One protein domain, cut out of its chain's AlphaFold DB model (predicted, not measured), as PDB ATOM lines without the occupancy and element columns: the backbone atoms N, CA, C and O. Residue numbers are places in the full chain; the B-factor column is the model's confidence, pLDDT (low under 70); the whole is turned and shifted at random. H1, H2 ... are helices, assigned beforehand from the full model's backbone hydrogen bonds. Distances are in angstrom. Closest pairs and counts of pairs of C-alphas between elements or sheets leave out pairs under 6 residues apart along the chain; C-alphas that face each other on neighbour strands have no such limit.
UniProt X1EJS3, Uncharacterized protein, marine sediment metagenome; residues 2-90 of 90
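What this domain is: This is residues 2 to 90 of the 90 residues of an uncharacterized protein of marine sediment metagenome (UniProt X1EJS3). Little here is regular: one helix, H1, with the very short H2 packed on it, and long winding loops make up the rest. Two tiny antiparallel pairings, residues 44 to 45 with 50 to 51 and 59 to 60 with 66 to 67, fold parts of the last loop back. The 89 printed residues hold H1, then H2, and no named strand; the class is all helix, with 18 residues in named elements. The whole is compact, radius of gyration of the C-alphas 13.4 A, spanning 38 by 28 by 27 A.

How they stand to each other: Look first at H1, residues 9 to 22, where every O i to N i+4 pair is within hydrogen-bond range. H2, residues 40 to 43, touches it, the closest C-alphas being those of Leu 13 and Leu 40, 5.6 A apart. H2 is too short for such a pair, but its one O i to N i+3 pair is within range.

Where its parts are: Find C-alpha 9 at (91.829, 81.211, 93.867); H1 runs 20.2 A to C-alpha 22. H2 ends at C-alpha 43, (99.292, 78.274, 88.323).

The domain as a whole: The printed part has no cut. The H1 to H2 link, 17 residues, is long. Look for low confidence at residues 81 to 90, among others.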
ATOM      1  N   SER A   2      92.893  80.418 106.874       63.44
ATOM      2  CA  SER A   2      91.501  80.504 106.424       63.44
ATOM      3  C   SER A   2      91.362  81.730 105.542       63.44
ATOM      4  O   SER A   2      91.759  82.825 105.943       63.44
ATOM      5  N   ILE A   3      90.848  81.521 104.338       66.88
ATOM      6  CA  ILE A   3      90.474  82.585 103.412       66.88
ATOM      7  C   ILE A   3      89.017  82.927 103.730       66.88
ATOM      8  O   ILE A   3      88.279  82.077 104.229       66.88
ATOM      9  N   LYS A   4      88.618  84.180 103.528       71.81
ATOM     10  CA  LYS A   4      87.219  84.572 103.696       71.81
ATOM     11  C   LYS A   4      86.342  83.900 102.633       71.81
ATOM     12  O   LYS A   4      86.832  83.563 101.561       71.81
ATOM     13  N   ASP A   5      85.047  83.794 102.916       68.12
ATOM     14  CA  ASP A   5      84.054  83.197 102.010       68.12
ATOM     15  C   ASP A   5      83.904  83.954 100.674       68.12
ATOM     16  O   ASP A   5      83.318  83.436  99.730       68.12
ATOM     17  N   ASP A   6      84.413  85.186 100.586       75.12
ATOM     18  CA  ASP A   6      84.482  85.991  99.363       75.12
ATOM     19  C   ASP A   6      85.844  85.909  98.654       75.12
ATOM     20  O   ASP A   6      86.122  86.701  97.757       75.12
ATOM     21  N   GLY A   7      86.704  84.975  99.061       80.50
ATOM     22  CA  GLY A   7      88.035  84.801  98.497       80.50
ATOM     23  C   GLY A   7      88.050  84.103  97.141       80.50
ATOM     24  O   GLY A   7      87.229  83.235  96.834       80.50
ATOM     25  N   THR A   8      89.052  84.458  96.348       86.25
ATOM     26  CA  THR A   8      89.332  83.876  95.032       86.25
ATOM     27  C   THR A   8      90.432  82.811  95.110       86.25
ATOM     28  O   THR A   8      91.128  82.658  96.121       86.25
ATOM     29  N   ILE A   9      90.663  82.097  94.004       83.25
ATOM     30  CA  ILE A   9      91.829  81.211  93.867       83.25
ATOM     31  C   ILE A   9      93.154  81.981  94.008       83.25
ATOM     32  O   ILE A   9      94.121  81.452  94.554       83.25
ATOM     33  N   ILE A  10      93.199  83.249  93.589       86.56
ATOM     34  CA  ILE A  10      94.399  84.089  93.695       86.56
ATOM     35  C   ILE A  10      94.697  84.425  95.156       86.56
ATOM     36  O   ILE A  10      95.853  84.345  95.577       86.56
ATOM     37  N   ASP A  11      93.664  84.705  95.954       86.31
ATOM     38  CA  ASP A  11      93.812  84.899  97.398       86.31
ATOM     39  C   ASP A  11      94.339  83.629  98.074       86.31
ATOM     40  O   ASP A  11      95.197  83.706  98.958       86.31
ATOM     41  N   ALA A  12      93.882  82.455  97.626       82.94
ATOM     42  CA  ALA A  12      94.363  81.173  98.128       82.94
ATOM     43  C   ALA A  12      95.843  80.940  97.821       82.94
ATOM     44  O   ALA A  12      96.626  80.618  98.718       82.94
ATOM     45  N   LEU A  13      96.243  81.156  96.569       84.31
ATOM     46  CA  LEU A  13      97.626  80.997  96.134       84.31
ATOM     47  C   LEU A  13      98.554  82.010  96.813       84.31
ATOM     48  O   LEU A  13      99.607  81.627  97.317       84.31
ATOM     49  N   GLY A  14      98.142  83.276  96.922       86.69
ATOM     50  CA  GLY A  14      98.909  84.305  97.631       86.69
ATOM     51  C   GLY A  14      99.070  84.007  99.125       86.69
ATOM     52  O   GLY A  14     100.115  84.279  99.718       86.69
ATOM     53  N   THR A  15      98.054  83.393  99.729       84.81
ATOM     54  CA  THR A  15      98.071  82.934 101.122       84.81
ATOM     55  C   THR A  15      99.087  81.801 101.326       84.81
ATOM     56  O   THR A  15      99.875  81.854 102.272       84.81
ATOM     57  N   ILE A  16      99.136  80.825 100.410       82.50
ATOM     58  CA  ILE A  16     100.146  79.754 100.409       82.50
ATOM     59  C   ILE A  16     101.553  80.329 100.207       82.50
ATOM     60  O   ILE A  16     102.468  79.987 100.953       82.50
ATOM     61  N   ASP A  17     101.719  81.234  99.242       85.00
ATOM     62  CA  ASP A  17     103.009  81.861  98.947       85.00
ATOM     63  C   ASP A  17     103.571  82.614 100.149       85.00
ATOM     64  O   ASP A  17     104.763  82.509 100.444       85.00
ATOM     65  N   LYS A  18     102.715  83.327 100.886       85.06
ATOM     66  CA  LYS A  18     103.119  84.005 102.117       85.06
ATOM     67  C   LYS A  18     103.604  83.019 103.183       85.06
ATOM     68  O   LYS A  18     104.668  83.235 103.758       85.06
ATOM     69  N   GLU A  19     102.852  81.948 103.435       84.50
ATOM     70  CA  GLU A  19     103.226  80.926 104.425       84.50
ATOM     71  C   GLU A  19     104.563  80.261 104.061       84.50
ATOM     72  O   GLU A  19     105.426  80.105 104.921       84.50
ATOM     73  N   ILE A  20     104.771  79.914 102.788       83.88
ATOM     74  CA  ILE A  20     106.021  79.298 102.314       83.88
ATOM     75  C   ILE A  20     107.186  80.284 102.375       83.88
ATOM     76  O   ILE A  20     108.303  79.902 102.723       83.88
ATOM     77  N   PHE A  21     106.950  81.558 102.066       83.12
ATOM     78  CA  PHE A  21     107.974  82.590 102.189       83.12
ATOM     79  C   PHE A  21     108.454  82.744 103.641       83.12
ATOM     80  O   PHE A  21     109.656  82.872 103.878       83.12
ATOM     81  N   GLU A  22     107.531  82.697 104.607       84.38
ATOM     82  CA  GLU A  22     107.825  82.775 106.045       84.38
ATOM     83  C   GLU A  22     108.401  81.456 106.608       84.38
ATOM     84  O   GLU A  22     109.180  81.477 107.564       84.38
ATOM     85  N   HIS A  23     108.075  80.318 105.987       83.94
ATOM     86  CA  HIS A  23     108.452  78.967 106.414       83.94
ATOM     87  C   HIS A  23     108.954  78.111 105.240       83.94
ATOM     88  O   HIS A  23     108.305  77.149 104.821       83.94
ATOM     89  N   GLN A  24     110.128  78.454 104.702       77.38
ATOM     90  CA  GLN A  24     110.679  77.818 103.492       77.38
ATOM     91  C   GLN A  24     110.858  76.294 103.603       77.38
ATOM     92  O   GLN A  24     110.823  75.594 102.594       77.38
ATOM     93  N   ASP A  25     111.024  75.767 104.816       79.31
ATOM     94  CA  ASP A  25     111.139  74.337 105.113       79.31
ATOM     95  C   ASP A  25     109.844  73.546 104.865       79.31
ATOM     96  O   ASP A  25     109.895  72.330 104.687       79.31
ATOM     97  N   LYS A  26     108.691  74.223 104.804       77.56
ATOM     98  CA  LYS A  26     107.386  73.616 104.499       77.56
ATOM     99  C   LYS A  26     107.085  73.541 103.001       77.56
ATOM    100  O   LYS A  26     106.023  73.053 102.614       77.56
ATOM    101  N   SER A  27     107.977  74.051 102.154       77.19
ATOM    102  CA  SER A  27     107.751  74.097 100.714       77.19
ATOM    103  C   SER A  27     107.726  72.687 100.111       77.19
ATOM    104  O   SER A  27     108.696  71.941 100.219       77.19
ATOM    105  N   LEU A  28     106.625  72.332  99.444       73.06
ATOM    106  CA  LEU A  28     106.490  71.096  98.651       73.06
ATOM    107  C   LEU A  28     107.472  71.054  97.470       73.06
ATOM    108  O   LEU A  28     107.956  69.984  97.111       73.06
ATOM    109  N   PHE A  29     107.774  72.218  96.888       71.12
ATOM    110  CA  PHE A  29     108.757  72.369  95.819       71.12
ATOM    111  C   PHE A  29     109.935  73.199  96.302       71.12
ATOM    112  O   PHE A  29     109.743  74.184  97.015       71.12
ATOM    113  N   PRO A  30     111.168  72.866  95.911       68.00
ATOM    114  CA  PRO A  30     112.295  73.703  96.258       68.00
ATOM    115  C   PRO A  30     112.195  75.049  95.525       68.00
ATOM    116  O   PRO A  30     112.232  75.139  94.298       68.00
ATOM    117  N   MET A  31     112.056  76.109  96.315       71.12
ATOM    118  CA  MET A  31     111.933  77.484  95.841       71.12
ATOM    119  C   MET A  31     113.328  78.024  95.520       71.12
ATOM    120  O   MET A  31     114.053  78.499  96.397       71.12
ATOM    121  N   TYR A  32     113.746  77.897  94.260       65.94
ATOM    122  CA  TYR A  32     115.064  78.340  93.813       65.94
ATOM    123  C   TYR A  32     115.014  79.728  93.187       65.94
ATOM    124  O   TYR A  32     114.288  79.996  92.224       65.94
ATOM    125  N   LYS A  33     115.891  80.605  93.679       58.94
ATOM    126  CA  LYS A  33     116.085  81.944  93.128       58.94
ATOM    127  C   LYS A  33     116.519  81.846  91.658       58.94
ATOM    128  O   LYS A  33     117.630  81.415  91.369       58.94
ATOM    129  N   GLY A  34     115.636  82.263  90.750       63.69
ATOM    130  CA  GLY A  34     115.860  82.249  89.297       63.69
ATOM    131  C   GLY A  34     115.099  81.164  88.527       63.69
ATOM    132  O   GLY A  34     115.157  81.182  87.304       63.69
ATOM    133  N   LEU A  35     114.382  80.266  89.213       68.69
ATOM    134  CA  LEU A  35     113.520  79.253  88.589       68.69
ATOM    135  C   LEU A  35     112.056  79.450  88.992       68.69
ATOM    136  O   LEU A  35     111.239  79.805  88.155       68.69
ATOM    137  N   ILE A  36     111.744  79.266  90.278       70.19
ATOM    138  CA  ILE A  36     110.387  79.373  90.828       70.19
ATOM    139  C   ILE A  36     110.494  80.187  92.112       70.19
ATOM    140  O   ILE A  36     111.181  79.779  93.050       70.19
ATOM    141  N   GLN A  37     109.867  81.364  92.137       73.38
ATOM    142  CA  GLN A  37     109.886  82.240  93.315       73.38
ATOM    143  C   GLN A  37     108.565  82.235  94.085       73.38
ATOM    144  O   GLN A  37     108.523  82.808  95.172       73.38
ATOM    145  N   SER A  38     107.504  81.642  93.532       79.12
ATOM    146  CA  SER A  38     106.186  81.543  94.160       79.12
ATOM    147  C   SER A  38     105.307  80.533  93.407       79.12
ATOM    148  O   SER A  38     105.492  80.316  92.211       79.12
ATOM    149  N   TYR A  39     104.372  79.891  94.099       78.00
ATOM    150  CA  TYR A  39     103.395  78.962  93.530       78.00
ATOM    151  C   TYR A  39     102.348  79.676  92.678       78.00
ATOM    152  O   TYR A  39     101.864  79.070  91.723       78.00
ATOM    153  N   LEU A  40     102.055  80.961  92.934       83.25
ATOM    154  CA  LEU A  40     101.271  81.783  91.997       83.25
ATOM    155  C   LEU A  40     101.835  81.682  90.573       83.25
ATOM    156  O   LEU A  40     101.070  81.534  89.631       83.25
ATOM    157  N   GLN A  41     103.161  81.679  90.418       79.69
ATOM    158  CA  GLN A  41     103.837  81.634  89.112       79.69
ATOM    159  C   GLN A  41     103.645  80.312  88.372       79.69
ATOM    160  O   GLN A  41     103.844  80.265  87.163       79.69
ATOM    161  N   LEU A  42     103.312  79.242  89.095       80.88
ATOM    162  CA  LEU A  42     103.095  77.919  88.518       80.88
ATOM    163  C   LEU A  42     101.675  77.752  87.988       80.88
ATOM    164  O   LEU A  42     101.455  76.922  87.117       80.88
ATOM    165  N   ILE A  43     100.722  78.513  88.532       82.94
ATOM    166  CA  ILE A  43      99.292  78.274  88.323       82.94
ATOM    167  C   ILE A  43      98.626  79.439  87.589       82.94
ATOM    168  O   ILE A  43      97.728  79.207  86.787       82.94
ATOM    169  N   TRP A  44      99.067  80.676  87.816       87.31
ATOM    170  CA  TRP A  44      98.408  81.883  87.326       87.31
ATOM    171  C   TRP A  44      99.344  82.771  86.502       87.31
ATOM    172  O   TRP A  44     100.467  83.084  86.907       87.31
ATOM    173  N   ASP A  45      98.837  83.224  85.359       87.88
ATOM    174  CA  ASP A  45      99.405  84.292  84.552       87.88
ATOM    175  C   ASP A  45      98.764  85.640  84.941       87.88
ATOM    176  O   ASP A  45      97.629  85.926  84.539       87.88
ATOM    177  N   PRO A  46      99.478  86.512  85.677       84.75
ATOM    178  CA  PRO A  46      98.961  87.820  86.064       84.75
ATOM    179  C   PRO A  46      98.761  88.785  84.894       84.75
ATOM    180  O   PRO A  46      97.996  89.737  85.031       84.75
ATOM    181  N   GLN A  47      99.461  88.602  83.767       87.50
ATOM    182  CA  GLN A  47      99.365  89.527  82.634       87.50
ATOM    183  C   GLN A  47      98.041  89.355  81.896       87.50
ATOM    184  O   GLN A  47      97.407  90.345  81.533       87.50
ATOM    185  N   ASN A  48      97.627  88.104  81.706       88.44
ATOM    186  CA  ASN A  48      96.369  87.758  81.047       88.44
ATOM    187  C   ASN A  48      95.232  87.473  82.040       88.44
ATOM    188  O   ASN A  48      94.091  87.292  81.626       88.44
ATOM    189  N   ASN A  49      95.536  87.471  83.342       87.56
ATOM    190  CA  ASN A  49      94.638  87.079  84.422       87.56
ATOM    191  C   ASN A  49      93.976  85.710  84.181       87.56
ATOM    192  O   ASN A  49      92.760  85.570  84.278       87.56
ATOM    193  N   ALA A  50      94.790  84.706  83.861       87.56
ATOM    194  CA  ALA A  50      94.330  83.374  83.478       87.56
ATOM    195  C   ALA A  50      95.098  82.282  84.230       87.56
ATOM    196  O   ALA A  50      96.249  82.483  84.615       87.56
ATOM    197  N   ILE A  51      94.474  81.123  84.442       85.75
ATOM    198  CA  ILE A  51      95.185  79.915  84.882       85.75
ATOM    199  C   ILE A  51      95.875  79.292  83.662       85.75
ATOM    200  O   ILE A  51      95.281  79.250  82.586       85.75
ATOM    201  N   TYR A  52      97.118  78.822  83.805       84.44
ATOM    202  CA  TYR A  52      97.827  78.163  82.700       84.44
ATOM    203  C   TYR A  52      97.076  76.913  82.225       84.44
ATOM    204  O   TYR A  52      96.600  76.132  83.045       84.44
ATOM    205  N   GLU A  53      97.019  76.684  80.911       77.19
ATOM    206  CA  GLU A  53      96.268  75.564  80.312       77.19
ATOM    207  C   GLU A  53      96.705  74.190  80.853       77.19
ATOM    208  O   GLU A  53      95.872  73.305  81.055       77.19
ATOM    209  N   ASP A  54      97.999  74.038  81.154       73.88
ATOM    210  CA  ASP A  54      98.589  72.803  81.687       73.88
ATOM    211  C   ASP A  54      98.231  72.549  83.164       73.88
ATOM    212  O   ASP A  54      98.440  71.453  83.692       73.88
ATOM    213  N   CYS A  55      97.657  73.539  83.849       72.44
ATOM    214  CA  CYS A  55      97.060  73.340  85.157       72.44
ATOM    215  C   CYS A  55      95.657  72.757  84.959       72.44
ATOM    216  O   CYS A  55      94.713  73.468  84.615       72.44
ATOM    217  N   ALA A  56      95.511  71.451  85.208       60.09
ATOM    218  CA  ALA A  56      94.228  70.747  85.205       60.09
ATOM    219  C   ALA A  56      93.319  71.243  86.349       60.09
ATOM    220  O   ALA A  56      93.105  70.560  87.351       60.09
ATOM    221  N   SER A  57      92.778  72.452  86.220       63.50
ATOM    222  CA  SER A  57      91.959  73.114  87.232       63.50
ATOM    223  C   SER A  57      90.478  72.805  87.016       63.50
ATOM    224  O   SER A  57      89.659  73.699  86.816       63.50
ATOM    225  N   ASN A  58      90.118  71.522  87.054       67.06
ATOM    226  CA  ASN A  58      88.717  71.133  87.194       67.06
ATOM    227  C   ASN A  58      88.350  71.229  88.675       67.06
ATOM    228  O   ASN A  58      88.488  70.261  89.423       67.06
ATOM    229  N   ALA A  59      87.944  72.421  89.103       71.00
ATOM    230  CA  ALA A  59      87.539  72.667  90.477       71.00
ATOM    231  C   ALA A  59      86.038  72.416  90.650       71.00
ATOM    232  O   ALA A  59      85.220  72.767  89.798       71.00
ATOM    233  N   TYR A  60      85.685  71.801  91.775       75.06
ATOM    234  CA  TYR A  60      84.305  71.547  92.155       75.06
ATOM    235  C   TYR A  60      84.084  72.020  93.585       75.06
ATOM    236  O   TYR A  60      84.924  71.789  94.452       75.06
ATOM    237  N   GLY A  61      82.944  72.657  93.831       73.81
ATOM    238  CA  GLY A  61      82.508  73.001  95.176       73.81
ATOM    239  C   GLY A  61      82.105  71.758  95.981       73.81
ATOM    240  O   GLY A  61      81.968  70.662  95.421       73.81
ATOM    241  N   PRO A  62      81.817  71.914  97.284       74.69
ATOM    242  CA  PRO A  62      81.481  70.799  98.181       74.69
ATOM    243  C   PRO A  62      80.293  69.948  97.708       74.69
ATOM    244  O   PRO A  62      80.250  68.736  97.922       74.69
ATOM    245  N   ASN A  63      79.353  70.568  96.989       83.06
ATOM    246  CA  ASN A  63      78.169  69.920  96.423       83.06
ATOM    247  C   ASN A  63      78.380  69.359  95.004       83.06
ATOM    248  O   ASN A  63      77.408  69.011  94.335       83.06
ATOM    249  N   LYS A  64      79.634  69.249  94.535       79.94
ATOM    250  CA  LYS A  64      80.007  68.879  93.153       79.94
ATOM    251  C   LYS A  64      79.546  69.884  92.093       79.94
ATOM    252  O   LYS A  64      79.393  69.533  90.923       79.94
ATOM    253  N   GLU A  65      79.326  71.127  92.498       81.75
ATOM    254  CA  GLU A  65      79.049  72.242  91.592       81.75
ATOM    255  C   GLU A  65      80.343  72.628  90.872       81.75
ATOM    256  O   GLU A  65      81.386  72.740  91.510       81.75
ATOM    257  N   PHE A  66      80.303  72.783  89.549       81.44
ATOM    258  CA  PHE A  66      81.486  73.165  88.776       81.44
ATOM    259  C   PHE A  66      81.911  74.600  89.108       81.44
ATOM    260  O   PHE A  66      81.070  75.497  89.136       81.44
ATOM    261  N   ILE A  67      83.211  74.813  89.322       82.06
ATOM    262  CA  ILE A  67      83.805  76.133  89.541       82.06
ATOM    263  C   ILE A  67      84.587  76.512  88.273       82.06
ATOM    264  O   ILE A  67      85.573  75.841  87.955       82.06
ATOM    265  N   PRO A  68      84.196  77.578  87.554       83.06
ATOM    266  CA  PRO A  68      84.760  77.922  86.250       83.06
ATOM    267  C   PRO A  68      86.108  78.654  86.365       83.06
ATOM    268  O   PRO A  68      86.288  79.715  85.783       83.06
ATOM    269  N   LEU A  69      87.077  78.107  87.108       82.00
ATOM    270  CA  LEU A  69      88.348  78.794  87.394       82.00
ATOM    271  C   LEU A  69      89.220  79.045  86.152       82.00
ATOM    272  O   LEU A  69      90.010  79.986  86.161       82.00
ATOM    273  N   GLN A  70      89.100  78.220  85.103       81.50
ATOM    274  CA  GLN A  70      89.781  78.489  83.827       81.50
ATOM    275  C   GLN A  70      89.148  79.653  83.061       81.50
ATOM    276  O   GLN A  70      89.857  80.367  82.359       81.50
ATOM    277  N   ASP A  71      87.837  79.853  83.207       82.62
ATOM    278  CA  ASP A  71      87.102  80.895  82.491       82.62
ATOM    279  C   ASP A  71      87.077  82.220  83.277       82.62
ATOM    280  O   ASP A  71      87.057  83.295  82.677       82.62
ATOM    281  N   ASP A  72      87.082  82.155  84.615       84.81
ATOM    282  CA  ASP A  72      87.056  83.307  85.519       84.81
ATOM    283  C   ASP A  72      87.869  83.054  86.802       84.81
ATOM    284  O   ASP A  72      87.422  82.413  87.759       84.81
ATOM    285  N   THR A  73      89.074  83.621  86.852       84.19
ATOM    286  CA  THR A  73      89.971  83.555  88.018       84.19
ATOM    287  C   THR A  73      89.509  84.413  89.198       84.19
ATOM    288  O   THR A  73      89.988  84.215  90.315       84.19
ATOM    289  N   ASN A  74      88.577  85.345  88.972       85.62
ATOM    290  CA  ASN A  74      87.986  86.185  90.013       85.62
ATOM    291  C   ASN A  74      86.697  85.580  90.578       85.62
ATOM    292  O   ASN A  74      86.023  86.223  91.382       85.62
ATOM    293  N   PHE A  75      86.338  84.364  90.162       84.00
ATOM    294  CA  PHE A  75      85.205  83.660  90.731       84.00
ATOM    295  C   PHE A  75      85.419  83.466  92.239       84.00
ATOM    296  O   PHE A  75      86.417  82.882  92.675       84.00
ATOM    297  N   ASN A  76      84.459  83.940  93.032       82.94
ATOM    298  CA  ASN A  76      84.453  83.706  94.470       82.94
ATOM    299  C   ASN A  76      84.237  82.220  94.721       82.94
ATOM    300  O   ASN A  76      83.226  81.660  94.297       82.94
ATOM    301  N   LEU A  77      85.170  81.588  95.424       76.94
ATOM    302  CA  LEU A  77      85.045  80.180  95.769       76.94
ATOM    303  C   LEU A  77      83.761  79.960  96.576       76.94
ATOM    304  O   LEU A  77      83.370  80.792  97.395       76.94
ATOM    305  N   TYR A  78      83.096  78.826  96.358       79.62
ATOM    306  CA  TYR A  78      81.963  78.472  97.204       79.62
ATOM    307  C   TYR A  78      82.431  78.303  98.658       79.62
ATOM    308  O   TYR A  78      83.557  77.835  98.877       79.62
ATOM    309  N   PRO A  79      81.583  78.614  99.654       77.69
ATOM    310  CA  PRO A  79      81.892  78.319 101.049       77.69
ATOM    311  C   PRO A  79      82.303  76.855 101.228       77.69
ATOM    312  O   PRO A  79      81.773  75.974 100.549       77.69
ATOM    313  N   ASP A  80      83.260  76.614 102.126       71.38
ATOM    314  CA  ASP A  80      83.807  75.287 102.445       71.38
ATOM    315  C   ASP A  80      84.456  74.536 101.262       71.38
ATOM    316  O   ASP A  80      84.622  73.318 101.318       71.38
ATOM    317  N   SER A  81      84.835  75.230 100.181       69.12
ATOM    318  CA  SER A  81      85.542  74.604  99.054       69.12
ATOM    319  C   SER A  81      86.947  74.137  99.438       69.12
ATOM    320  O   SER A  81      87.735  74.901  99.996       69.12
ATOM    321  N   ASP A  82      87.297  72.918  99.023       65.00
ATOM    322  CA  ASP A  82      88.656  72.385  99.107       65.00
ATOM    323  C   ASP A  82      89.351  72.470  97.743       65.00
ATOM    324  O   ASP A  82      88.870  71.936  96.741       65.00
ATOM    325  N   ILE A  83      90.529  73.096  97.702       66.25
ATOM    326  CA  ILE A  83      91.392  73.105  96.515       66.25
ATOM    327  C   ILE A  83      92.480  72.053  96.706       66.25
ATOM    328  O   ILE A  83      93.314  72.160  97.604       66.25
ATOM    329  N   THR A  84      92.495  71.044  95.835       62.91
ATOM    330  CA  THR A  84      93.550  70.025  95.816       62.91
ATOM    331  C   THR A  84      94.498  70.286  94.654       62.91
ATOM    332  O   THR A  84      94.098  70.223  93.494       62.91
ATOM    333  N   LEU A  85      95.768  70.541  94.964       59.81
ATOM    334  CA  LEU A  85      96.836  70.627  93.972       59.81
ATOM    335  C   LEU A  85      97.464  69.238  93.807       59.81
ATOM    336  O   LEU A  85      98.097  68.729  94.731       59.81
ATOM    337  N   ILE A  86      97.276  68.622  92.639       56.44
ATOM    338  CA  ILE A  86      97.918  67.353  92.277       56.44
ATOM    339  C   ILE A  86      99.035  67.668  91.294       56.44
ATOM    340  O   ILE A  86      98.780  68.192  90.214       56.44
ATOM    341  N   VAL A  87     100.266  67.338  91.666       54.72
ATOM    342  CA  VAL A  87     101.417  67.486  90.778       54.72
ATOM    343  C   VAL A  87     101.830  66.112  90.283       54.72
ATOM    344  O   VAL A  87     102.199  65.241  91.071       54.72
ATOM    345  N   HIS A  88     101.749  65.923  88.969       51.97
ATOM    346  CA  HIS A  88     102.354  64.785  88.298       51.97
ATOM    347  C   HIS A  88     103.806  65.145  87.990       51.97
ATOM    348  O   HIS A  88     104.078  65.951  87.107       51.97
ATOM    349  N   ALA A  89     104.726  64.601  88.781       47.59
ATOM    350  CA  ALA A  89     106.131  64.547  88.414       47.59
ATOM    351  C   ALA A  89     106.368  63.199  87.721       47.59
ATOM    352  O   ALA A  89     106.017  62.164  88.296       47.59
ATOM    353  N   ASP A  90     106.899  63.238  86.499       47.34
ATOM    354  CA  ASP A  90     107.429  62.053  85.811       47.34
ATOM    355  C   ASP A  90     108.630  61.452  86.566       47.34
ATOM    356  O   ASP A  90     109.445  62.231  87.123       47.34
TER     357      ASP A  90